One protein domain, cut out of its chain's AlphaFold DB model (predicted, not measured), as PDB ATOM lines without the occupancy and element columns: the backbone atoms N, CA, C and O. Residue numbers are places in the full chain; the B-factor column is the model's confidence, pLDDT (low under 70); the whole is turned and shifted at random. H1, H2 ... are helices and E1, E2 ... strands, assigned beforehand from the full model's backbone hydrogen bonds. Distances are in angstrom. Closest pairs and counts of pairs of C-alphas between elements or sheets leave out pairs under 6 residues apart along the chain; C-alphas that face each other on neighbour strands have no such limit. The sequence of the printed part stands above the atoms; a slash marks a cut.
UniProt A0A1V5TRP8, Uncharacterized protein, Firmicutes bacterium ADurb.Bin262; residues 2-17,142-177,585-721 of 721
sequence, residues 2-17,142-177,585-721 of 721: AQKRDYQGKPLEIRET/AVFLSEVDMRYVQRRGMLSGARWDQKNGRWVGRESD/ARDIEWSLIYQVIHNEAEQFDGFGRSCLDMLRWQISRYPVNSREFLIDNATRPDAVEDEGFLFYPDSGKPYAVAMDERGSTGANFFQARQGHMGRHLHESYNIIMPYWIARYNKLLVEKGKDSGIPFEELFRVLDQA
ATOM      1  N   ALA A   2     123.440 266.988 286.678       59.47
ATOM      2  CA  ALA A   2     124.863 266.809 286.427       59.47
ATOM      3  C   ALA A   2     125.506 266.168 287.666       59.47
ATOM      4  O   ALA A   2     125.039 266.363 288.792       59.47
ATOM      5  N   GLN A   3     126.554 265.367 287.474       71.44
ATOM      6  CA  GLN A   3     127.324 264.867 288.606       71.44
ATOM      7  C   GLN A   3     128.138 266.032 289.169       71.44
ATOM      8  O   GLN A   3     129.175 266.393 288.619       71.44
ATOM      9  N   LYS A   4     127.640 266.618 290.257       84.75
ATOM     10  CA  LYS A   4     128.293 267.718 290.962       84.75
ATOM     11  C   LYS A   4     129.760 267.394 291.263       84.75
ATOM     12  O   LYS A   4     130.069 266.323 291.795       84.75
ATOM     13  N   ARG A   5     130.657 268.335 290.959       90.31
ATOM     14  CA  ARG A   5     132.098 268.212 291.204       90.31
ATOM     15  C   ARG A   5     132.447 268.746 292.587       90.31
ATOM     16  O   ARG A   5     132.894 269.879 292.735       90.31
ATOM     17  N   ASP A   6     132.236 267.905 293.594       94.50
ATOM     18  CA  ASP A   6     132.696 268.182 294.957       94.50
ATOM     19  C   ASP A   6     134.235 268.159 295.044       94.50
ATOM     20  O   ASP A   6     134.920 267.528 294.228       94.50
ATOM     21  N   TYR A   7     134.774 268.806 296.080       95.75
ATOM     22  CA  TYR A   7     136.170 268.651 296.482       95.75
ATOM     23  C   TYR A   7     136.469 267.193 296.861       95.75
ATOM     24  O   TYR A   7     135.710 266.568 297.605       95.75
ATOM     25  N   GLN A   8     137.566 266.642 296.336       95.62
ATOM     26  CA  GLN A   8     137.955 265.244 296.558       95.62
ATOM     27  C   GLN A   8     138.884 265.065 297.764       95.62
ATOM     28  O   GLN A   8     139.063 263.944 298.243       95.62
ATOM     29  N   GLY A   9     139.478 266.154 298.259       93.81
ATOM     30  CA  GLY A   9     140.307 266.131 299.458       93.81
ATOM     31  C   GLY A   9     139.491 266.125 300.751       93.81
ATOM     32  O   GLY A   9     138.267 265.973 300.771       93.81
ATOM     33  N   LYS A  10     140.190 266.279 301.878       93.69
ATOM     34  CA  LYS A  10     139.551 266.322 303.194       93.69
ATOM     35  C   LYS A  10     138.950 267.716 303.429       93.69
ATOM     36  O   LYS A  10     139.708 268.682 303.400       93.69
ATOM     37  N   PRO A  11     137.648 267.834 303.750       94.69
ATOM     38  CA  PRO A  11     137.064 269.117 304.123       94.69
ATOM     39  C   PRO A  11     137.781 269.731 305.331       94.69
ATOM     40  O   PRO A  11     138.095 269.026 306.300       94.69
ATOM     41  N   LEU A  12     137.992 271.044 305.303       96.25
ATOM     42  CA  LEU A  12     138.587 271.792 306.405       96.25
ATOM     43  C   LEU A  12     137.522 272.120 307.464       96.25
ATOM     44  O   LEU A  12     136.417 272.567 307.151       96.25
ATOM     45  N   GLU A  13     137.852 271.899 308.737       96.44
ATOM     46  CA  GLU A  13     136.986 272.316 309.842       96.44
ATOM     47  C   GLU A  13     137.097 273.829 310.059       96.44
ATOM     48  O   GLU A  13     138.198 274.364 310.208       96.44
ATOM     49  N   ILE A  14     135.950 274.503 310.141       95.81
ATOM     50  CA  ILE A  14     135.847 275.874 310.645       95.81
ATOM     51  C   ILE A  14     135.209 275.852 312.038       95.81
ATOM     52  O   ILE A  14     134.353 275.016 312.331       95.81
ATOM     53  N   ARG A  15     135.708 276.711 312.928       95.44
ATOM     54  CA  ARG A  15     135.260 276.853 314.320       95.44
ATOM     55  C   ARG A  15     134.940 278.310 314.614       95.44
ATOM     56  O   ARG A  15     135.202 279.172 313.778       95.44
ATOM     57  N   GLU A  16     134.389 278.578 315.794       95.62
ATOM     58  CA  GLU A  16     134.143 279.944 316.228       95.62
ATOM     59  C   GLU A  16     135.434 280.774 316.247       95.62
ATOM     60  O   GLU A  16     136.485 280.319 316.703       95.62
ATOM     61  N   THR A  17     135.348 282.007 315.758       94.81
ATOM     62  CA  THR A  17     136.458 282.966 315.754       94.81
ATOM     63  C   THR A  17     136.025 284.274 316.394       94.81
ATOM     64  O   THR A  17     134.835 284.592 316.453       94.81
ATOM     65  N   ALA A 142     127.022 284.270 308.647       97.44
ATOM     66  CA  ALA A 142     126.450 284.221 307.302       97.44
ATOM     67  C   ALA A 142     124.910 284.277 307.322       97.44
ATOM     68  O   ALA A 142     124.309 284.936 306.477       97.44
ATOM     69  N   VAL A 143     124.263 283.623 308.299       97.25
ATOM     70  CA  VAL A 143     122.804 283.704 308.487       97.25
ATOM     71  C   VAL A 143     122.387 285.110 308.905       97.25
ATOM     72  O   VAL A 143     121.453 285.652 308.323       97.25
ATOM     73  N   PHE A 144     123.083 285.721 309.868       97.12
ATOM     74  CA  PHE A 144     122.785 287.082 310.309       97.12
ATOM     75  C   PHE A 144     122.838 288.072 309.144       97.12
ATOM     76  O   PHE A 144     121.917 288.862 308.975       97.12
ATOM     77  N   LEU A 145     123.873 288.001 308.310       96.25
ATOM     78  CA  LEU A 145     124.032 288.918 307.182       96.25
ATOM     79  C   LEU A 145     122.978 288.697 306.080       96.25
ATOM     80  O   LEU A 145     122.499 289.671 305.510       96.25
ATOM     81  N   SER A 146     122.520 287.460 305.862       96.75
ATOM     82  CA  SER A 146     121.344 287.191 305.010       96.75
ATOM     83  C   SER A 146     120.057 287.798 305.606       96.75
ATOM     84  O   SER A 146     119.217 288.341 304.887       96.75
ATOM     85  N   GLU A 147     119.910 287.808 306.938       95.94
ATOM     86  CA  GLU A 147     118.795 288.502 307.601       95.94
ATOM     87  C   GLU A 147     118.912 290.034 307.534       95.94
ATOM     88  O   GLU A 147     117.890 290.720 307.454       95.94
ATOM     89  N   VAL A 148     120.127 290.594 307.513       95.81
ATOM     90  CA  VAL A 148     120.344 292.022 307.218       95.81
ATOM     91  C   VAL A 148     119.853 292.347 305.810       95.81
ATOM     92  O   VAL A 148     119.115 293.322 305.636       95.81
ATOM     93  N   ASP A 149     120.186 291.503 304.833       95.88
ATOM     94  CA  ASP A 149     119.752 291.684 303.451       95.88
ATOM     95  C   ASP A 149     118.220 291.648 303.340       95.88
ATOM     96  O   ASP A 149     117.606 292.548 302.760       95.88
ATOM     97  N   MET A 150     117.582 290.676 304.001       95.00
ATOM     98  CA  MET A 150     116.121 290.554 304.073       95.00
ATOM     99  C   MET A 150     115.436 291.735 304.772       95.00
ATOM    100  O   MET A 150     114.314 292.085 304.392       95.00
ATOM    101  N   ARG A 151     116.060 292.326 305.799       93.75
ATOM    102  CA  ARG A 151     115.451 293.380 306.628       93.75
ATOM    103  C   ARG A 151     115.662 294.785 306.066       93.75
ATOM    104  O   ARG A 151     114.748 295.603 306.161       93.75
ATOM    105  N   TYR A 152     116.853 295.084 305.549       93.56
ATOM    106  CA  TYR A 152     117.281 296.459 305.260       93.56
ATOM    107  C   TYR A 152     117.680 296.710 303.811       93.56
ATOM    108  O   TYR A 152     117.512 297.835 303.338       93.56
ATOM    109  N   VAL A 153     118.222 295.704 303.124       94.00
ATOM    110  CA  VAL A 153     118.813 295.891 301.792       94.00
ATOM    111  C   VAL A 153     117.796 295.663 300.690       94.00
ATOM    112  O   VAL A 153     117.749 296.434 299.736       94.00
ATOM    113  N   GLN A 154     116.966 294.631 300.819       92.94
ATOM    114  CA  GLN A 154     116.116 294.239 299.711       92.94
ATOM    115  C   GLN A 154     115.050 295.268 299.322       92.94
ATOM    116  O   GLN A 154     114.393 295.896 300.155       92.94
ATOM    117  N   ARG A 155     114.806 295.331 298.016       91.00
ATOM    118  CA  ARG A 155     113.745 296.099 297.368       91.00
ATOM    119  C   ARG A 155     112.986 295.157 296.441       91.00
ATOM    120  O   ARG A 155     113.464 294.838 295.357       91.00
ATOM    121  N   ARG A 156     111.825 294.652 296.882       91.50
ATOM    122  CA  ARG A 156     111.033 293.641 296.140       91.50
ATOM    123  C   ARG A 156     111.829 292.390 295.742       91.50
ATOM    124  O   ARG A 156     111.612 291.812 294.684       91.50
ATOM    125  N   GLY A 157     112.762 291.976 296.596       91.19
ATOM    126  CA  GLY A 157     113.653 290.852 296.317       91.19
ATOM    127  C   GLY A 157     114.982 291.227 295.644       91.19
ATOM    128  O   GLY A 157     115.866 290.385 295.615       91.19
ATOM    129  N   MET A 158     115.167 292.454 295.148       93.06
ATOM    130  CA  MET A 158     116.457 292.902 294.596       93.06
ATOM    131  C   MET A 158     117.391 293.416 295.684       93.06
ATOM    132  O   MET A 158     116.940 294.126 296.581       93.06
ATOM    133  N   LEU A 159     118.677 293.099 295.573       92.75
ATOM    134  CA  LEU A 159     119.747 293.499 296.480       92.75
ATOM    135  C   LEU A 159     120.785 294.333 295.722       92.75
ATOM    136  O   LEU A 159     121.360 293.855 294.752       92.75
ATOM    137  N   SER A 160     121.039 295.559 296.178       89.06
ATOM    138  CA  SER A 160     122.113 296.437 295.670       89.06
ATOM    139  C   SER A 160     122.570 297.462 296.716       89.06
ATOM    140  O   SER A 160     122.921 298.619 296.442       89.06
ATOM    141  N   GLY A 161     122.530 297.021 297.970       91.19
ATOM    142  CA  GLY A 161     122.834 297.813 299.147       91.19
ATOM    143  C   GLY A 161     121.658 298.646 299.657       91.19
ATOM    144  O   GLY A 161     120.560 298.683 299.096       91.19
ATOM    145  N   ALA A 162     121.895 299.343 300.763       92.69
ATOM    146  CA  ALA A 162     120.937 300.264 301.364       92.69
ATOM    147  C   ALA A 162     121.596 301.606 301.664       92.69
ATOM    148  O   ALA A 162     122.806 301.695 301.870       92.69
ATOM    149  N   ARG A 163     120.787 302.662 301.747       92.31
ATOM    150  CA  ARG A 163     121.212 303.975 302.246       92.31
ATOM    151  C   ARG A 163     120.417 304.358 303.480       92.31
ATOM    152  O   ARG A 163     119.244 304.004 303.609       92.31
ATOM    153  N   TRP A 164     121.045 305.105 304.381       92.19
ATOM    154  CA  TRP A 164     120.330 305.676 305.515       92.19
ATOM    155  C   TRP A 164     119.435 306.830 305.064       92.19
ATOM    156  O   TRP A 164     119.907 307.850 304.559       92.19
ATOM    157  N   ASP A 165     118.136 306.690 305.286       89.81
ATOM    158  CA  ASP A 165     117.170 307.767 305.153       89.81
ATOM    159  C   ASP A 165     117.158 308.589 306.445       89.81
ATOM    160  O   ASP A 165     116.516 308.237 307.438       89.81
ATOM    161  N   GLN A 166     117.878 309.712 306.429       89.44
ATOM    162  CA  GLN A 166     117.992 310.601 307.583       89.44
ATOM    163  C   GLN A 166     116.646 311.196 308.015       89.44
ATOM    164  O   GLN A 166     116.456 311.451 309.203       89.44
ATOM    165  N   LYS A 167     115.709 311.409 307.082       87.94
ATOM    166  CA  LYS A 167     114.403 312.010 307.385       87.94
ATOM    167  C   LYS A 167     113.546 311.059 308.214       87.94
ATOM    168  O   LYS A 167     112.862 311.507 309.130       87.94
ATOM    169  N   ASN A 168     113.586 309.770 307.885       86.38
ATOM    170  CA  ASN A 168     112.764 308.750 308.535       86.38
ATOM    171  C   ASN A 168     113.530 307.897 309.559       86.38
ATOM    172  O   ASN A 168     112.915 307.077 310.235       86.38
ATOM    173  N   GLY A 169     114.847 308.079 309.686       89.44
ATOM    174  CA  GLY A 169     115.682 307.366 310.652       89.44
ATOM    175  C   GLY A 169     115.728 305.857 310.413       89.44
ATOM    176  O   GLY A 169     115.644 305.092 311.373       89.44
ATOM    177  N   ARG A 170     115.806 305.425 309.147       90.06
ATOM    178  CA  ARG A 170     115.804 304.004 308.766       90.06
ATOM    179  C   ARG A 170     116.707 303.722 307.572       90.06
ATOM    180  O   ARG A 170     116.958 304.607 306.758       90.06
ATOM    181  N   TRP A 171     117.120 302.470 307.422       92.25
ATOM    182  CA  TRP A 171     117.693 301.979 306.173       92.25
ATOM    183  C   TRP A 171     116.612 301.824 305.104       92.25
ATOM    184  O   TRP A 171     115.484 301.426 305.402       92.25
ATOM    185  N   VAL A 172     116.962 302.154 303.866       90.50
ATOM    186  CA  VAL A 172     116.123 301.945 302.686       90.50
ATOM    187  C   VAL A 172     116.994 301.324 301.603       90.50
ATOM    188  O   VAL A 172     118.031 301.900 301.252       90.50
ATOM    189  N   GLY A 173     116.574 300.165 301.092       91.19
ATOM    190  CA  GLY A 173     117.192 299.526 299.936       91.19
ATOM    191  C   GLY A 173     117.298 300.506 298.770       91.19
ATOM    192  O   GLY A 173     116.383 301.300 298.533       91.19
ATOM    193  N   ARG A 174     118.436 300.505 298.082       87.06
ATOM    194  CA  ARG A 174     118.634 301.328 296.885       87.06
ATOM    195  C   ARG A 174     118.514 300.472 295.627       87.06
ATOM    196  O   ARG A 174     118.217 299.286 295.691       87.06
ATOM    197  N   GLU A 175     118.662 301.129 294.494       85.62
ATOM    198  CA  GLU A 175     118.980 300.490 293.228       85.62
ATOM    199  C   GLU A 175     120.470 300.739 292.937       85.62
ATOM    200  O   GLU A 175     121.115 301.609 293.539       85.62
ATOM    201  N   SER A 176     121.008 299.953 292.017       84.81
ATOM    202  CA  SER A 176     122.245 300.229 291.311       84.81
ATOM    203  C   SER A 176     122.141 299.788 289.852       84.81
ATOM    204  O   SER A 176     121.237 299.036 289.472       84.81
ATOM    205  N   ASP A 177     123.160 300.151 289.071       81.31
ATOM    206  CA  ASP A 177     123.373 299.610 287.731       81.31
ATOM    207  C   ASP A 177     123.402 298.068 287.745       81.31
ATOM    208  O   ASP A 177     122.990 297.463 286.783       81.31
ATOM    209  N   ALA A 585     145.737 288.438 296.015       91.31
ATOM    210  CA  ALA A 585     144.636 289.301 296.467       91.31
ATOM    211  C   ALA A 585     144.041 288.905 297.826       91.31
ATOM    212  O   ALA A 585     143.280 289.666 298.436       91.31
ATOM    213  N   ARG A 586     144.394 287.706 298.319       90.69
ATOM    214  CA  ARG A 586     143.697 287.050 299.436       90.69
ATOM    215  C   ARG A 586     142.186 287.033 299.168       90.69
ATOM    216  O   ARG A 586     141.403 287.259 300.087       90.69
ATOM    217  N   ASP A 587     141.784 286.871 297.910       91.06
ATOM    218  CA  ASP A 587     140.386 286.983 297.526       91.06
ATOM    219  C   ASP A 587     139.607 285.732 297.947       91.06
ATOM    220  O   ASP A 587     140.052 284.597 297.745       91.06
ATOM    221  N   ILE A 588     138.459 285.943 298.588       92.06
ATOM    222  CA  ILE A 588     137.654 284.864 299.160       92.06
ATOM    223  C   ILE A 588     136.926 284.089 298.056       92.06
ATOM    224  O   ILE A 588     136.842 282.860 298.133       92.06
ATOM    225  N   GLU A 589     136.453 284.777 297.013       93.31
ATOM    226  CA  GLU A 589     135.817 284.150 295.860       93.31
ATOM    227  C   GLU A 589     136.822 283.310 295.067       93.31
ATOM    228  O   GLU A 589     136.568 282.127 294.832       93.31
ATOM    229  N   TRP A 590     137.991 283.856 294.722       94.50
ATOM    230  CA  TRP A 590     139.010 283.097 293.993       94.50
ATOM    231  C   TRP A 590     139.647 281.976 294.810       94.50
ATOM    232  O   TRP A 590     139.856 280.897 294.263       94.50
ATOM    233  N   SER A 591     139.869 282.146 296.118       95.69
ATOM    234  CA  SER A 591     140.342 281.036 296.967       95.69
ATOM    235  C   SER A 591     139.372 279.848 296.939       95.69
ATOM    236  O   SER A 591     139.794 278.693 296.910       95.69
ATOM    237  N   LEU A 592     138.064 280.122 296.908       96.62
ATOM    238  CA  LEU A 592     137.032 279.102 296.755       96.62
ATOM    239  C   LEU A 592     137.032 278.497 295.345       96.62
ATOM    240  O   LEU A 592     137.109 277.276 295.203       96.62
ATOM    241  N   ILE A 593     136.908 279.320 294.304       95.75
ATOM    242  CA  ILE A 593     136.693 278.827 292.939       95.75
ATOM    243  C   ILE A 593     137.932 278.142 292.382       95.75
ATOM    244  O   ILE A 593     137.800 277.088 291.759       95.75
ATOM    245  N   TYR A 594     139.125 278.659 292.672       97.50
ATOM    246  CA  TYR A 594     140.373 278.023 292.270       97.50
ATOM    247  C   TYR A 594     140.520 276.632 292.904       97.50
ATOM    248  O   TYR A 594     140.889 275.666 292.235       97.50
ATOM    249  N   GLN A 595     140.107 276.477 294.167       97.31
ATOM    250  CA  GLN A 595     140.074 275.170 294.822       97.31
ATOM    251  C   GLN A 595     138.985 274.236 294.258       97.31
ATOM    252  O   GLN A 595     139.186 273.020 294.217       97.31
ATOM    253  N   VAL A 596     137.836 274.767 293.825       96.12
ATOM    254  CA  VAL A 596     136.738 273.982 293.228       96.12
ATOM    255  C   VAL A 596     137.077 273.506 291.813       96.12
ATOM    256  O   VAL A 596     136.790 272.359 291.478       96.12
ATOM    257  N   ILE A 597     137.681 274.340 290.967       95.38
ATOM    258  CA  ILE A 597     138.009 273.939 289.589       95.38
ATOM    259  C   ILE A 597     139.157 272.914 289.549       95.38
ATOM    260  O   ILE A 597     139.162 271.996 288.719       95.38
ATOM    261  N   HIS A 598     140.071 273.005 290.519       95.62
ATOM    262  CA  HIS A 598     141.152 272.052 290.775       95.62
ATOM    263  C   HIS A 598     140.817 271.119 291.953       95.62
ATOM    264  O   HIS A 598     141.600 270.941 292.884       95.62
ATOM    265  N   ASN A 599     139.630 270.503 291.925       95.06
ATOM    266  CA  ASN A 599     139.061 269.745 293.049       95.06
ATOM    267  C   ASN A 599     139.803 268.461 293.471       95.06
ATOM    268  O   ASN A 599     139.433 267.854 294.477       95.06
ATOM    269  N   GLU A 600     140.789 268.014 292.700       94.19
ATOM    270  CA  GLU A 600     141.528 266.763 292.923       94.19
ATOM    271  C   GLU A 600     142.685 266.928 293.919       94.19
ATOM    272  O   GLU A 600     143.098 265.955 294.552       94.19
ATOM    273  N   ALA A 601     143.197 268.150 294.084       93.25
ATOM    274  CA  ALA A 601     144.327 268.452 294.952       93.25
ATOM    275  C   ALA A 601     144.132 269.790 295.667       93.25
ATOM    276  O   ALA A 601     143.457 270.692 295.173       93.25
ATOM    277  N   GLU A 602     144.734 269.923 296.844       95.94
ATOM    278  CA  GLU A 602     144.802 271.206 297.539       95.94
ATOM    279  C   GLU A 602     145.626 272.218 296.732       95.94
ATOM    280  O   GLU A 602     146.680 271.875 296.196       95.94
ATOM    281  N   GLN A 603     145.115 273.444 296.636       97.31
ATOM    282  CA  GLN A 603     145.739 274.546 295.908       97.31
ATOM    283  C   GLN A 603     146.350 275.566 296.865       97.31
ATOM    284  O   GLN A 603     145.962 275.649 298.032       97.31
ATOM    285  N   PHE A 604     147.307 276.345 296.359       97.38
ATOM    286  CA  PHE A 604     148.076 277.296 297.155       97.38
ATOM    287  C   PHE A 604     148.138 278.672 296.493       97.38
ATOM    288  O   PHE A 604     148.223 278.791 295.269       97.38
ATOM    289  N   ASP A 605     148.115 279.709 297.324       96.06
ATOM    290  CA  ASP A 605     148.248 281.104 296.917       96.06
ATOM    291  C   ASP A 605     149.706 281.482 296.581       96.06
ATOM    292  O   ASP A 605     150.643 280.692 296.742       96.06
ATOM    293  N   GLY A 606     149.929 282.720 296.132       94.75
ATOM    294  CA  GLY A 606     151.248 283.228 295.733       94.75
ATOM    295  C   GLY A 606     152.258 283.370 296.881       94.75
ATOM    296  O   GLY A 606     153.410 283.756 296.651       94.75
ATOM    297  N   PHE A 607     151.837 283.066 298.111       93.50
ATOM    298  CA  PHE A 607     152.646 283.040 299.326       93.50
ATOM    299  C   PHE A 607     152.799 281.617 299.890       93.50
ATOM    300  O   PHE A 607     153.364 281.447 300.969       93.50
ATOM    301  N   GLY A 608     152.322 280.595 299.170       94.81
ATOM    302  CA  GLY A 608     152.410 279.193 299.571       94.81
ATOM    303  C   GLY A 608     151.416 278.788 300.661       94.81
ATOM    304  O   GLY A 608     151.616 277.763 301.311       94.81
ATOM    305  N   ARG A 609     150.357 279.573 300.893       94.44
ATOM    306  CA  ARG A 609     149.290 279.236 301.848       94.44
ATOM    307  C   ARG A 609     148.189 278.465 301.141       94.44
ATOM    308  O   ARG A 609     147.864 278.773 299.999       94.44
ATOM    309  N   SER A 610     147.601 277.494 301.829       95.94
ATOM    310  CA  SER A 610     146.465 276.742 301.299       95.94
ATOM    311  C   SER A 610     145.301 277.677 300.955       95.94
ATOM    312  O   SER A 610     144.924 278.535 301.758       95.94
ATOM    313  N   CYS A 611     144.689 277.478 299.785       97.00
ATOM    314  CA  CYS A 611     143.454 278.156 299.396       97.00
ATOM    315  C   CYS A 611     142.315 277.863 300.386       97.00
ATOM    316  O   CYS A 611     141.508 278.749 300.661       97.00
ATOM    317  N   LEU A 612     142.264 276.660 300.977       96.31
ATOM    318  CA  LEU A 612     141.276 276.314 302.006       96.31
ATOM    319  C   LEU A 612     141.506 277.099 303.299       96.31
ATOM    320  O   LEU A 612     140.548 277.608 303.886       96.31
ATOM    321  N   ASP A 613     142.762 277.222 303.737       95.50
ATOM    322  CA  ASP A 613     143.102 278.022 304.917       95.50
ATOM    323  C   ASP A 613     142.836 279.513 304.678       95.50
ATOM    324  O   ASP A 613     142.275 280.169 305.554       95.50
ATOM    325  N   MET A 614     143.153 280.036 303.486       95.69
ATOM    326  CA  MET A 614     142.872 281.425 303.107       95.69
ATOM    327  C   MET A 614     141.367 281.710 303.053       95.69
ATOM    328  O   MET A 614     140.908 282.711 303.601       95.69
ATOM    329  N   LEU A 615     140.586 280.796 302.470       96.00
ATOM    330  CA  LEU A 615     139.126 280.849 302.464       96.00
ATOM    331  C   LEU A 615     138.569 280.864 303.896       96.00
ATOM    332  O   LEU A 615     137.788 281.749 304.244       96.00
ATOM    333  N   ARG A 616     139.002 279.932 304.759       95.81
ATOM    334  CA  ARG A 616     138.612 279.902 306.182       95.81
ATOM    335  C   ARG A 616     138.979 281.208 306.881       95.81
ATOM    336  O   ARG A 616     138.170 281.740 307.643       95.81
ATOM    337  N   TRP A 617     140.188 281.710 306.644       95.56
ATOM    338  CA  TRP A 617     140.676 282.934 307.259       95.56
ATOM    339  C   TRP A 617     139.839 284.134 306.817       95.56
ATOM    340  O   TRP A 617     139.266 284.791 307.680       95.56
ATOM    341  N   GLN A 618     139.622 284.366 305.522       94.31
ATOM    342  CA  GLN A 618     138.779 285.481 305.074       94.31
ATOM    343  C   GLN A 618     137.331 285.370 305.567       94.31
ATOM    344  O   GLN A 618     136.773 286.366 306.023       94.31
ATOM    345  N   ILE A 619     136.743 284.165 305.609       95.75
ATOM    346  CA  ILE A 619     135.421 283.958 306.230       95.75
ATOM    347  C   ILE A 619     135.456 284.393 307.696       95.75
ATOM    348  O   ILE A 619     134.533 285.054 308.169       95.75
ATOM    349  N   SER A 620     136.518 284.060 308.432       94.12
ATOM    350  CA  SER A 620     136.674 284.467 309.829       94.12
ATOM    351  C   SER A 620     136.849 285.979 309.998       94.12
ATOM    352  O   SER A 620     136.307 286.531 310.955       94.12
ATOM    353  N   ARG A 621     137.520 286.637 309.043       94.00
ATOM    354  CA  ARG A 621     137.822 288.075 309.021       94.00
ATOM    355  C   ARG A 621     136.744 288.929 308.366       94.00
ATOM    356  O   ARG A 621     136.857 290.144 308.410       94.00
ATOM    357  N   TYR A 622     135.704 288.347 307.772       94.25
ATOM    358  CA  TYR A 622     134.582 289.136 307.271       94.25
ATOM    359  C   TYR A 622     133.875 289.843 308.441       94.25
ATOM    360  O   TYR A 622     133.528 289.158 309.413       94.25
ATOM    361  N   PRO A 623     133.640 291.164 308.386       92.06
ATOM    362  CA  PRO A 623     133.017 291.890 309.486       92.06
ATOM    363  C   PRO A 623     131.575 291.416 309.736       92.06
ATOM    364  O   PRO A 623     130.803 291.199 308.810       92.06
ATOM    365  N   VAL A 624     131.151 291.338 311.003       90.31
ATOM    366  CA  VAL A 624     129.727 291.112 311.371       90.31
ATOM    367  C   VAL A 624     128.855 292.332 311.022       90.31
ATOM    368  O   VAL A 624     127.646 292.337 311.221       90.31
ATOM    369  N   ASN A 625     129.465 293.395 310.501       87.62
ATOM    370  CA  ASN A 625     128.819 294.634 310.121       87.62
ATOM    371  C   ASN A 625     128.895 294.813 308.600       87.62
ATOM    372  O   ASN A 625     129.996 294.908 308.069       87.62
ATOM    373  N   SER A 626     127.747 294.901 307.923       89.88
ATOM    374  CA  SER A 626     127.673 295.123 306.472       89.88
ATOM    375  C   SER A 626     127.778 296.596 306.059       89.88
ATOM    376  O   SER A 626     127.615 296.928 304.884       89.88
ATOM    377  N   ARG A 627     128.030 297.513 307.004       89.88
ATOM    378  CA  ARG A 627     128.254 298.924 306.688       89.88
ATOM    379  C   ARG A 627     129.543 299.122 305.915       89.88
ATOM    380  O   ARG A 627     130.598 298.613 306.280       89.88
ATOM    381  N   GLU A 628     129.438 299.981 304.917       90.62
ATOM    382  CA  GLU A 628     130.590 300.563 304.256       90.62
ATOM    383  C   GLU A 628     131.187 301.688 305.104       90.62
ATOM    384  O   GLU A 628     130.459 302.510 305.673       90.62
ATOM    385  N   PHE A 629     132.514 301.742 305.164       90.69
ATOM    386  CA  PHE A 629     133.265 302.781 305.857       90.69
ATOM    387  C   PHE A 629     134.387 303.291 304.967       90.69
ATOM    388  O   PHE A 629     135.076 302.494 304.350       90.69
ATOM    389  N   LEU A 630     134.642 304.598 304.927       92.50
ATOM    390  CA  LEU A 630     135.884 305.083 304.328       92.50
ATOM    391  C   LEU A 630     137.055 304.733 305.256       92.50
ATOM    392  O   LEU A 630     137.233 305.372 306.294       92.50
ATOM    393  N   ILE A 631     137.851 303.736 304.878       93.81
ATOM    394  CA  ILE A 631     139.083 303.362 305.576       93.81
ATOM    395  C   ILE A 631     140.275 303.724 304.697       93.81
ATOM    396  O   ILE A 631     140.392 303.265 303.560       93.81
ATOM    397  N   ASP A 632     141.167 304.539 305.253       95.00
ATOM    398  CA  ASP A 632     142.459 304.871 304.658       95.00
ATOM    399  C   ASP A 632     143.545 303.992 305.290       95.00
ATOM    400  O   ASP A 632     143.775 304.060 306.499       95.00
ATOM    401  N   ASN A 633     144.193 303.160 304.482       95.31
ATOM    402  CA  ASN A 633     145.321 302.304 304.838       95.31
ATOM    403  C   ASN A 633     146.646 302.781 304.204       95.31
ATOM    404  O   ASN A 633     147.652 302.094 304.347       95.31
ATOM    405  N   ALA A 634     146.690 303.944 303.544       95.31
ATOM    406  CA  ALA A 634     147.889 304.447 302.860       95.31
ATOM    407  C   ALA A 634     149.040 304.802 303.814       95.31
ATOM    408  O   ALA A 634     150.198 304.797 303.421       95.31
ATOM    409  N   THR A 635     148.731 305.114 305.076       93.88
ATOM    410  CA  THR A 635     149.721 305.494 306.104       93.88
ATOM    411  C   THR A 635     150.160 304.324 306.985       93.88
ATOM    412  O   THR A 635     150.750 304.524 308.049       93.88
ATOM    413  N   ARG A 636     149.837 303.092 306.585       92.25
ATOM    414  CA  ARG A 636     150.190 301.897 307.346       92.25
ATOM    415  C   ARG A 636     151.708 301.678 307.362       92.25
ATOM    416  O   ARG A 636     152.321 301.686 306.304       92.25
ATOM    417  N   PRO A 637     152.316 301.418 308.533       92.25
ATOM    418  CA  PRO A 637     153.754 301.173 308.633       92.25
ATOM    419  C   PRO A 637     154.191 299.807 308.076       92.25
ATOM    420  O   PRO A 637     155.371 299.616 307.810       92.25
ATOM    421  N   ASP A 638     153.266 298.859 307.898       93.25
ATOM    422  CA  ASP A 638     153.516 297.521 307.340       93.25
ATOM    423  C   ASP A 638     153.298 297.435 305.817       93.25
ATOM    424  O   ASP A 638     153.317 296.339 305.258       93.25
ATOM    425  N   ALA A 639     153.065 298.565 305.144       94.62
ATOM    426  CA  ALA A 639     152.784 298.640 303.714       94.62
ATOM    427  C   ALA A 639     153.535 299.801 303.054       94.62
ATOM    428  O   ALA A 639     153.853 300.799 303.699       94.62
ATOM    429  N   VAL A 640     153.752 299.696 301.745       95.31
ATOM    430  CA  VAL A 640     154.106 300.831 300.885       95.31
ATOM    431  C   VAL A 640     152.901 301.158 300.017       95.31
ATOM    432  O   VAL A 640     152.278 300.252 299.468       95.31
ATOM    433  N   GLU A 641     152.562 302.439 299.912       96.31
ATOM    434  CA  GLU A 641     151.538 302.921 298.989       96.31
ATOM    435  C   GLU A 641     152.189 303.486 297.727       96.31
ATOM    436  O   GLU A 641     153.134 304.271 297.812       96.31
ATOM    437  N   ASP A 642     151.679 303.070 296.573       95.44
ATOM    438  CA  ASP A 642     152.110 303.520 295.255       95.44
ATOM    439  C   ASP A 642     150.891 303.677 294.330       95.44
ATOM    440  O   ASP A 642     150.142 302.727 294.094       95.44
ATOM    441  N   GLU A 643     150.675 304.897 293.832       94.94
ATOM    442  CA  GLU A 643     149.568 305.280 292.937       94.94
ATOM    443  C   GLU A 643     148.165 304.821 293.393       94.94
ATOM    444  O   GLU A 643     147.290 304.505 292.589       94.94
ATOM    445  N   GLY A 644     147.912 304.807 294.699       95.56
ATOM    446  CA  GLY A 644     146.653 304.392 295.310       95.56
ATOM    447  C   GLY A 644     146.581 302.910 295.679       95.56
ATOM    448  O   GLY A 644     145.549 302.487 296.203       95.56
ATOM    449  N   PHE A 645     147.640 302.132 295.455       96.62
ATOM    450  CA  PHE A 645     147.705 300.689 295.695       96.62
ATOM    451  C   PHE A 645     148.735 300.339 296.774       96.62
ATOM    452  O   PHE A 645     149.723 301.040 296.957       96.62
ATOM    453  N   LEU A 646     148.494 299.257 297.510       96.56
ATOM    454  CA  LEU A 646     149.359 298.778 298.583       96.56
ATOM    455  C   LEU A 646     150.269 297.651 298.098       96.56
ATOM    456  O   LEU A 646     149.820 296.718 297.429       96.56
ATOM    457  N   PHE A 647     151.522 297.692 298.538       96.56
ATOM    458  CA  PHE A 647     152.557 296.701 298.262       96.56
ATOM    459  C   PHE A 647     153.308 296.321 299.542       96.56
ATOM    460  O   PHE A 647     153.384 297.095 300.502       96.56
ATOM    461  N   TYR A 648     153.871 295.113 299.571       93.50
ATOM    462  CA  TYR A 648     154.767 294.694 300.646       93.50
ATOM    463  C   TYR A 648     156.115 295.417 300.509       93.50
ATOM    464  O   TYR A 648     156.722 295.318 299.438       93.50
ATOM    465  N   PRO A 649     156.640 296.032 301.587       90.19
ATOM    466  CA  PRO A 649     157.899 296.780 301.539       90.19
ATOM    467  C   PRO A 649     159.095 295.970 301.018       90.19
ATOM    468  O   PRO A 649     159.916 296.491 300.269       90.19
ATOM    469  N   ASP A 650     159.171 294.686 301.376       88.00
ATOM    470  CA  ASP A 650     160.375 293.873 301.158       88.00
ATOM    471  C   ASP A 650     160.375 293.078 299.844       88.00
ATOM    472  O   ASP A 650     161.359 292.406 299.534       88.00
ATOM    473  N   SER A 651     159.265 293.067 299.099       87.81
ATOM    474  CA  SER A 651     159.120 292.163 297.944       87.81
ATOM    475  C   SER A 651     158.523 292.775 296.686       87.81
ATOM    476  O   SER A 651     158.438 292.060 295.694       87.81
ATOM    477  N   GLY A 652     158.028 294.017 296.734       84.19
ATOM    478  CA  GLY A 652     157.340 294.640 295.594       84.19
ATOM    479  C   GLY A 652     156.012 293.969 295.212       84.19
ATOM    480  O   GLY A 652     155.328 294.426 294.308       84.19
ATOM    481  N   LYS A 653     155.601 292.897 295.906       93.56
ATOM    482  CA  LYS A 653     154.333 292.201 295.657       93.56
ATOM    483  C   LYS A 653     153.144 293.019 296.166       93.56
ATOM    484  O   LYS A 653     153.268 293.673 297.204       93.56
ATOM    485  N   PRO A 654     151.968 292.920 295.528       95.50
ATOM    486  CA  PRO A 654     150.780 293.639 295.963       95.50
ATOM    487  C   PRO A 654     150.280 293.114 297.317       95.50
ATOM    488  O   PRO A 654     150.365 291.919 297.625       95.50
ATOM    489  N   TYR A 655     149.773 294.022 298.151       94.50
ATOM    490  CA  TYR A 655     149.394 293.762 299.536       94.50
ATOM    491  C   TYR A 655     147.900 294.002 299.768       94.50
ATOM    492  O   TYR A 655     147.413 295.126 299.774       94.50
ATOM    493  N   ALA A 656     147.163 292.917 300.012       93.19
ATOM    494  CA  ALA A 656     145.763 292.979 300.409       93.19
ATOM    495  C   ALA A 656     145.605 292.859 301.935       93.19
ATOM    496  O   ALA A 656     146.024 291.869 302.544       93.19
ATOM    497  N   VAL A 657     144.938 293.833 302.558       92.56
ATOM    498  CA  VAL A 657     144.597 293.794 303.994       92.56
ATOM    499  C   VAL A 657     143.464 292.790 304.280       92.56
ATOM    500  O   VAL A 657     142.764 292.354 303.359       92.56
ATOM    501  N   ALA A 658     143.277 292.394 305.544       92.50
ATOM    502  CA  ALA A 658     142.166 291.524 305.964       92.50
ATOM    503  C   ALA A 658     140.800 292.195 305.723       92.50
ATOM    504  O   ALA A 658     140.714 293.419 305.762       92.50
ATOM    505  N   MET A 659     139.727 291.427 305.496       91.88
ATOM    506  CA  MET A 659     138.404 291.992 305.168       91.88
ATOM    507  C   MET A 659     137.832 292.947 306.222       91.88
ATOM    508  O   MET A 659     137.209 293.942 305.868       91.88
ATOM    509  N   ASP A 660     138.082 292.711 307.505       92.44
ATOM    510  CA  ASP A 660     137.693 293.612 308.594       92.44
ATOM    511  C   ASP A 660     138.660 294.800 308.781       92.44
ATOM    512  O   ASP A 660     138.490 295.615 309.686       92.44
ATOM    513  N   GLU A 661     139.664 294.946 307.924       93.25
ATOM    514  CA  GLU A 661     140.542 296.122 307.829       93.25
ATOM    515  C   GLU A 661     140.284 296.925 306.542       93.25
ATOM    516  O   GLU A 661     140.971 297.912 306.267       93.25
ATOM    517  N   ARG A 662     139.274 296.511 305.762       89.88
ATOM    518  CA  ARG A 662     138.822 297.149 304.523       89.88
ATOM    519  C   ARG A 662     137.615 298.036 304.769       89.88
ATOM    520  O   ARG A 662     136.774 297.759 305.620       89.88
ATOM    521  N   GLY A 663     137.528 299.103 303.986       87.38
ATOM    522  CA  GLY A 663     136.390 300.016 304.022       87.38
ATOM    523  C   GLY A 663     135.172 299.534 303.233       87.38
ATOM    524  O   GLY A 663     134.036 299.903 303.526       87.38
ATOM    525  N   SER A 664     135.404 298.664 302.256       80.62
ATOM    526  CA  SER A 664     134.377 297.969 301.489       80.62
ATOM    527  C   SER A 664     134.800 296.514 301.339       80.62
ATOM    528  O   SER A 664     135.983 296.228 301.167       80.62
ATOM    529  N   THR A 665     133.849 295.586 301.401       74.62
ATOM    530  CA  THR A 665     134.148 294.163 301.190       74.62
ATOM    531  C   THR A 665     134.166 293.779 299.709       74.62
ATOM    532  O   THR A 665     134.418 292.622 299.397       74.62
ATOM    533  N   GLY A 666     133.936 294.745 298.808       73.12
ATOM    534  CA  GLY A 666     133.950 294.572 297.358       73.12
ATOM    535  C   GLY A 666     135.343 294.334 296.751       73.12
ATOM    536  O   GLY A 666     136.285 293.915 297.414       73.12
ATOM    537  N   ALA A 667     135.467 294.590 295.449       70.69
ATOM    538  CA  ALA A 667     136.606 294.182 294.617       70.69
ATOM    539  C   ALA A 667     137.892 295.034 294.756       70.69
ATOM    540  O   ALA A 667     138.804 294.943 293.945       70.69
ATOM    541  N   ASN A 668     138.007 295.875 295.781       80.81
ATOM    542  CA  ASN A 668     139.123 296.818 295.920       80.81
ATOM    543  C   ASN A 668     140.292 296.206 296.712       80.81
ATOM    544  O   ASN A 668     140.704 296.751 297.732       80.81
ATOM    545  N   PHE A 669     140.807 295.050 296.284       88.12
ATOM    546  CA  PHE A 669     141.690 294.208 297.109       88.12
ATOM    547  C   PHE A 669     142.975 294.904 297.568       88.12
ATOM    548  O   PHE A 669     143.353 294.788 298.736       88.12
ATOM    549  N   PHE A 670     143.612 295.642 296.659       93.88
ATOM    550  CA  PHE A 670     144.914 296.275 296.876       93.88
ATOM    551  C   PHE A 670     144.838 297.790 297.046       93.88
ATOM    552  O   PHE A 670     145.854 298.416 297.325       93.88
ATOM    553  N   GLN A 671     143.666 298.407 296.878       94.50
ATOM    554  CA  GLN A 671     143.548 299.858 297.004       94.50
ATOM    555  C   GLN A 671     143.835 300.294 298.443       94.50
ATOM    556  O   GLN A 671     143.294 299.736 299.401       94.50
ATOM    557  N   ALA A 672     144.643 301.338 298.597       95.06
ATOM    558  CA  ALA A 672     145.012 301.887 299.893       95.06
ATOM    559  C   ALA A 672     143.831 302.564 300.600       95.06
ATOM    560  O   ALA A 672     143.749 302.544 301.824       95.06
ATOM    561  N   ARG A 673     142.894 303.146 299.844       94.25
ATOM    562  CA  ARG A 673     141.698 303.819 300.369       94.25
ATOM    563  C   ARG A 673     140.461 303.118 299.845       94.25
ATOM    564  O   ARG A 673     140.313 302.969 298.639       94.25
ATOM    565  N   GLN A 674     139.586 302.688 300.745       92.69
ATOM    566  CA  GLN A 674     138.428 301.871 300.391       92.69
ATOM    567  C   GLN A 674     137.167 302.380 301.083       92.69
ATOM    568  O   GLN A 674     137.238 302.888 302.198       92.69
ATOM    569  N   GLY A 675     136.016 302.182 300.439       89.69
ATOM    570  CA  GLY A 675     134.698 302.539 300.961       89.69
ATOM    571  C   GLY A 675     134.350 304.026 300.851       89.69
ATOM    572  O   GLY A 675     134.987 304.793 300.126       89.69
ATOM    573  N   HIS A 676     133.299 304.438 301.560       86.38
ATOM    574  CA  HIS A 676     132.673 305.754 301.417       86.38
ATOM    575  C   HIS A 676     132.310 306.378 302.774       86.38
ATOM    576  O   HIS A 676     132.064 305.683 303.755       86.38
ATOM    577  N   MET A 677     132.257 307.716 302.833       82.56
ATOM    578  CA  MET A 677     131.877 308.467 304.048       82.56
ATOM    579  C   MET A 677     130.369 308.428 304.349       82.56
ATOM    580  O   MET A 677     129.944 308.811 305.438       82.56
ATOM    581  N   GLY A 678     129.545 308.024 303.380       83.88
ATOM    582  CA  GLY A 678     128.096 307.939 303.540       83.88
ATOM    583  C   GLY A 678     127.660 306.745 304.392       83.88
ATOM    584  O   GLY A 678     128.394 305.781 304.582       83.88
ATOM    585  N   ARG A 679     126.421 306.787 304.894       88.88
ATOM    586  CA  ARG A 679     125.812 305.635 305.571       88.88
ATOM    587  C   ARG A 679     125.215 304.697 304.528       88.88
ATOM    588  O   ARG A 679     124.074 304.900 304.099       88.88
ATOM    589  N   HIS A 680     125.990 303.681 304.168       91.19
ATOM    590  CA  HIS A 680     125.606 302.633 303.227       91.19
ATOM    591  C   HIS A 680     125.720 301.248 303.868       91.19
ATOM    592  O   HIS A 680     126.588 301.030 304.715       91.19
ATOM    593  N   LEU A 681     124.839 300.335 303.463       91.94
ATOM    594  CA  LEU A 681     124.992 298.895 303.674       91.94
ATOM    595  C   LEU A 681     125.320 298.241 302.338       91.94
ATOM    596  O   LEU A 681     124.709 298.606 301.332       91.94
ATOM    597  N   HIS A 682     126.226 297.271 302.361       89.38
ATOM    598  CA  HIS A 682     126.465 296.340 301.261       89.38
ATOM    599  C   HIS A 682     125.611 295.089 301.422       89.38
ATOM    600  O   HIS A 682     125.351 294.635 302.539       89.38
ATOM    601  N   GLU A 683     125.219 294.510 300.298       86.50
ATOM    602  CA  GLU A 683     124.689 293.159 300.232       86.50
ATOM    603  C   GLU A 683     125.835 292.164 300.450       86.50
ATOM    604  O   GLU A 683     126.857 292.192 299.768       86.50
ATOM    605  N   SER A 684     125.735 291.333 301.487       90.56
ATOM    606  CA  SER A 684     126.896 290.649 302.086       90.56
ATOM    607  C   SER A 684     127.322 289.387 301.319       90.56
ATOM    608  O   SER A 684     127.674 288.358 301.910       90.56
ATOM    609  N   TYR A 685     127.297 289.436 299.983       91.62
ATOM    610  CA  TYR A 685     127.576 288.286 299.124       91.62
ATOM    611  C   TYR A 685     128.978 287.715 299.340       91.62
ATOM    612  O   TYR A 685     129.131 286.501 299.261       91.62
ATOM    613  N   ASN A 686     129.983 288.536 299.671       90.50
ATOM    614  CA  ASN A 686     131.376 288.104 299.870       90.50
ATOM    615  C   ASN A 686     131.550 287.083 301.004       90.50
ATOM    616  O   ASN A 686     132.581 286.428 301.083       90.50
ATOM    617  N   ILE A 687     130.569 286.931 301.896       94.00
ATOM    618  CA  ILE A 687     130.544 285.838 302.873       94.00
ATOM    619  C   ILE A 687     129.408 284.861 302.602       94.00
ATOM    620  O   ILE A 687     129.641 283.656 302.676       94.00
ATOM    621  N   ILE A 688     128.209 285.345 302.261       96.88
ATOM    622  CA  ILE A 688     127.047 284.479 302.025       96.88
ATOM    623  C   ILE A 688     127.355 283.500 300.886       96.88
ATOM    624  O   ILE A 688     127.182 282.293 301.051       96.88
ATOM    625  N   MET A 689     127.881 283.988 299.761       97.00
ATOM    626  CA  MET A 689     128.219 283.142 298.621       97.00
ATOM    627  C   MET A 689     129.374 282.183 298.949       97.00
ATOM    628  O   MET A 689     129.149 280.969 298.878       97.00
ATOM    629  N   PRO A 690     130.578 282.634 299.362       96.94
ATOM    630  CA  PRO A 690     131.693 281.709 299.500       96.94
ATOM    631  C   PRO A 690     131.509 280.690 300.621       96.94
ATOM    632  O   PRO A 690     131.829 279.519 300.433       96.94
ATOM    633  N   TYR A 691     130.948 281.087 301.769       98.19
ATOM    634  CA  TYR A 691     130.741 280.166 302.888       98.19
ATOM    635  C   TYR A 691     129.793 279.021 302.507       98.19
ATOM    636  O   TYR A 691     130.130 277.845 302.687       98.19
ATOM    637  N   TRP A 692     128.625 279.336 301.940       98.56
ATOM    638  CA  TRP A 692     127.628 278.314 301.624       98.56
ATOM    639  C   TRP A 692     128.005 277.471 300.411       98.56
ATOM    640  O   TRP A 692     127.778 276.260 300.442       98.56
ATOM    641  N   ILE A 693     128.649 278.044 299.389       98.19
ATOM    642  CA  ILE A 693     129.173 277.258 298.263       98.19
ATOM    643  C   ILE A 693     130.297 276.326 298.731       98.19
ATOM    644  O   ILE A 693     130.317 275.161 298.328       98.19
ATOM    645  N   ALA A 694     131.194 276.772 299.616       98.31
ATOM    646  CA  ALA A 694     132.257 275.928 300.161       98.31
ATOM    647  C   ALA A 694     131.705 274.760 300.990       98.31
ATOM    648  O   ALA A 694     132.159 273.622 300.849       98.31
ATOM    649  N   ARG A 695     130.690 275.017 301.829       98.06
ATOM    650  CA  ARG A 695     129.957 273.974 302.562       98.06
ATOM    651  C   ARG A 695     129.261 273.011 301.607       98.06
ATOM    652  O   ARG A 695     129.372 271.800 301.787       98.06
ATOM    653  N   TYR A 696     128.573 273.541 300.597       98.00
ATOM    654  CA  TYR A 696     127.871 272.742 299.602       98.00
ATOM    655  C   TYR A 696     128.859 271.815 298.896       98.00
ATOM    656  O   TYR A 696     128.632 270.613 298.879       98.00
ATOM    657  N   ASN A 697     129.982 272.320 298.385       97.38
ATOM    658  CA  ASN A 697     130.979 271.560 297.613       97.38
ATOM    659  C   ASN A 697     131.967 270.743 298.471       97.38
ATOM    660  O   ASN A 697     132.950 270.223 297.943       97.38
ATOM    661  N   LYS A 698     131.711 270.599 299.781       96.62
ATOM    662  CA  LYS A 698     132.528 269.826 300.740       96.62
ATOM    663  C   LYS A 698     133.964 270.340 300.925       96.62
ATOM    664  O   LYS A 698     134.845 269.578 301.306       96.62
ATOM    665  N   LEU A 699     134.207 271.633 300.722       97.56
ATOM    666  CA  LEU A 699     135.484 272.259 301.080       97.56
ATOM    667  C   LEU A 699     135.555 272.538 302.585       97.56
ATOM    668  O   LEU A 699     136.611 272.387 303.191       97.56
ATOM    669  N   LEU A 700     134.426 272.920 303.190       97.31
ATOM    670  CA  LEU A 700     134.335 273.289 304.602       97.31
ATOM    671  C   LEU A 700     133.311 272.441 305.357       97.31
ATOM    672  O   LEU A 700     132.269 272.051 304.822       97.31
ATOM    673  N   VAL A 701     133.569 272.231 306.648       96.62
ATOM    674  CA  VAL A 701     132.613 271.682 307.617       96.62
ATOM    675  C   VAL A 701     132.572 272.588 308.845       96.62
ATOM    676  O   VAL A 701     133.594 272.813 309.487       96.62
ATOM    677  N   GLU A 702     131.383 273.083 309.193       96.00
ATOM    678  CA  GLU A 702     131.176 273.875 310.411       96.00
ATOM    679  C   GLU A 702     131.222 272.973 311.645       96.00
ATOM    680  O   GLU A 702     130.512 271.965 311.732       96.00
ATOM    681  N   LYS A 703     132.069 273.349 312.599       96.19
ATOM    682  CA  LYS A 703     132.179 272.769 313.943       96.19
ATOM    683  C   LYS A 703     132.119 273.839 315.032       96.19
ATOM    684  O   LYS A 703     132.210 273.494 316.211       96.19
ATOM    685  N   GLY A 704     131.997 275.104 314.643       93.44
ATOM    686  CA  GLY A 704     131.926 276.244 315.526       93.44
ATOM    687  C   GLY A 704     130.604 276.332 316.267       93.44
ATOM    688  O   GLY A 704     129.555 275.917 315.770       93.44
ATOM    689  N   LYS A 705     130.665 276.878 317.478       95.44
ATOM    690  CA  LYS A 705     129.476 277.169 318.280       95.44
ATOM    691  C   LYS A 705     128.966 278.572 317.994       95.44
ATOM    692  O   LYS A 705     129.741 279.525 317.971       95.44
ATOM    693  N   ASP A 706     127.652 278.678 317.834       95.44
ATOM    694  CA  ASP A 706     126.977 279.968 317.754       95.44
ATOM    695  C   ASP A 706     127.170 280.718 319.088       95.44
ATOM    696  O   ASP A 706     127.141 280.131 320.175       95.44
ATOM    697  N   SER A 707     127.397 282.021 318.992       95.19
ATOM    698  CA  SER A 707     127.679 282.948 320.084       95.19
ATOM    699  C   SER A 707     126.510 283.089 321.062       95.19
ATOM    700  O   SER A 707     126.708 283.442 322.227       95.19
ATOM    701  N   GLY A 708     125.288 282.824 320.589       93.56
ATOM    702  CA  GLY A 708     124.049 283.046 321.331       93.56
ATOM    703  C   GLY A 708     123.662 284.523 321.449       93.56
ATOM    704  O   GLY A 708     122.745 284.841 322.207       93.56
ATOM    705  N   ILE A 709     124.344 285.421 320.729       94.25
ATOM    706  CA  ILE A 709     124.009 286.845 320.681       94.25
ATOM    707  C   ILE A 709     122.702 287.002 319.890       94.25
ATOM    708  O   ILE A 709     122.629 286.591 318.731       94.25
ATOM    709  N   PRO A 710     121.648 287.607 320.466       94.31
ATOM    710  CA  PRO A 710     120.420 287.857 319.726       94.31
ATOM    711  C   PRO A 710     120.681 288.773 318.527       94.31
ATOM    712  O   PRO A 710     121.355 289.794 318.665       94.31
ATOM    713  N   PHE A 711     120.075 288.487 317.372       94.38
ATOM    714  CA  PHE A 711     120.237 289.334 316.182       94.38
ATOM    715  C   PHE A 711     119.830 290.794 316.430       94.38
ATOM    716  O   PHE A 711     120.457 291.692 315.883       94.38
ATOM    717  N   GLU A 712     118.865 291.062 317.316       93.62
ATOM    718  CA  GLU A 712     118.507 292.433 317.725       93.62
ATOM    719  C   GLU A 712     119.661 293.204 318.384       93.62
ATOM    720  O   GLU A 712     119.712 294.429 318.297       93.62
ATOM    721  N   GLU A 713     120.606 292.525 319.035       91.44
ATOM    722  CA  GLU A 713     121.816 293.164 319.558       91.44
ATOM    723  C   GLU A 713     122.796 293.498 318.426       91.44
ATOM    724  O   GLU A 713     123.333 294.604 318.390       91.44
ATOM    725  N   LEU A 714     122.963 292.598 317.452       93.50
ATOM    726  CA  LEU A 714     123.799 292.842 316.275       93.50
ATOM    727  C   LEU A 714     123.227 293.961 315.387       93.50
ATOM    728  O   LEU A 714     123.972 294.829 314.935       93.50
ATOM    729  N   PHE A 715     121.902 294.023 315.216       93.00
ATOM    730  CA  PHE A 715     121.235 295.122 314.510       93.00
ATOM    731  C   PHE A 715     121.512 296.482 315.163       93.00
ATOM    732  O   PHE A 715     121.740 297.456 314.455       93.00
ATOM    733  N   ARG A 716     121.614 296.567 316.497       87.50
ATOM    734  CA  ARG A 716     121.995 297.824 317.172       87.50
ATOM    735  C   ARG A 716     123.415 298.273 316.833       87.50
ATOM    736  O   ARG A 716     123.655 299.474 316.737       87.50
ATOM    737  N   VAL A 717     124.344 297.334 316.639       85.81
ATOM    738  CA  VAL A 717     125.712 297.647 316.190       85.81
ATOM    739  C   VAL A 717     125.694 298.206 314.762       85.81
ATOM    740  O   VAL A 717     126.451 299.129 314.456       85.81
ATOM    741  N   LEU A 718     124.817 297.694 313.893       86.38
ATOM    742  CA  LEU A 718     124.617 298.224 312.539       86.38
ATOM    743  C   LEU A 718     123.990 299.628 312.561       86.38
ATOM    744  O   LEU A 718     124.458 300.533 311.871       86.38
ATOM    745  N   ASP A 719     122.961 299.827 313.382       86.44
ATOM    746  CA  ASP A 719     122.125 301.032 313.382       86.44
ATOM    747  C   ASP A 719     122.767 302.254 314.060       86.44
ATOM    748  O   ASP A 719     122.204 303.353 313.997       86.44
ATOM    749  N   GLN A 720     123.959 302.096 314.651       84.81
ATOM    750  CA  GLN A 720     124.725 303.195 315.247       84.81
ATOM    751  C   GLN A 720     124.920 304.367 314.265       84.81
ATOM    752  O   GLN A 720     124.907 304.178 313.046       84.81
ATOM    753  N   ALA A 721     125.089 305.585 314.783       66.94
ATOM    754  CA  ALA A 721     125.287 306.778 313.953       66.94
ATOM    755  C   ALA A 721     126.544 306.661 313.070       66.94
ATOM    756  O   ALA A 721     127.600 306.221 313.576       66.94
TER     757      ALA A 721
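AT A GLANCE: This is residues 2 to 17, 142 to 177 and 585 to 721 of the 721 residues of an uncharacterized protein of Firmicutes bacterium ADurb.Bin262 (UniProt A0A1V5TRP8). Little regular structure is present: helices H2, H3 and H4 make the core, the E1 E6 sheet sits at one end, H1 and hairpin E2 E3 at the other, and hairpin E4 E5 far out. The named elements, in order E1 H1 E2 E3 H2 H3 E4 E5 H4 E6 H5, five helices and six strands of mixed class, hold 74 of the 189 printed residues. It is compact, radius of gyration of the C-alphas 17.8 A, spanning 54 by 43 by 34 A.

HOW THE PARTS SIT: Look first at the antiparallel hairpin E2, residues 162 to 165, and E3, residues 170 to 173: N 163 and O 172 are 2.9 A apart. H2, residues 588 to 597, and H3, residues 611 to 621, touch as a helical hairpin, closest C-alphas 591 and 611, 4.9 A.

IN THESE COORDINATES: Find H2 beginning at C-alpha 588, (137.654, 284.864, 299.160); H3 ends at C-alpha 621, (137.822, 288.075, 309.021).

THE WHOLE: Residues 18 to 141 and 178 to 584 are cut out, with C-alpha gaps of 13.2 A and 25.2 A. Residues 598 to 610, 622 to 639 and 648 to 684 are long links. Residues 2 and 721 have pLDDT under 70.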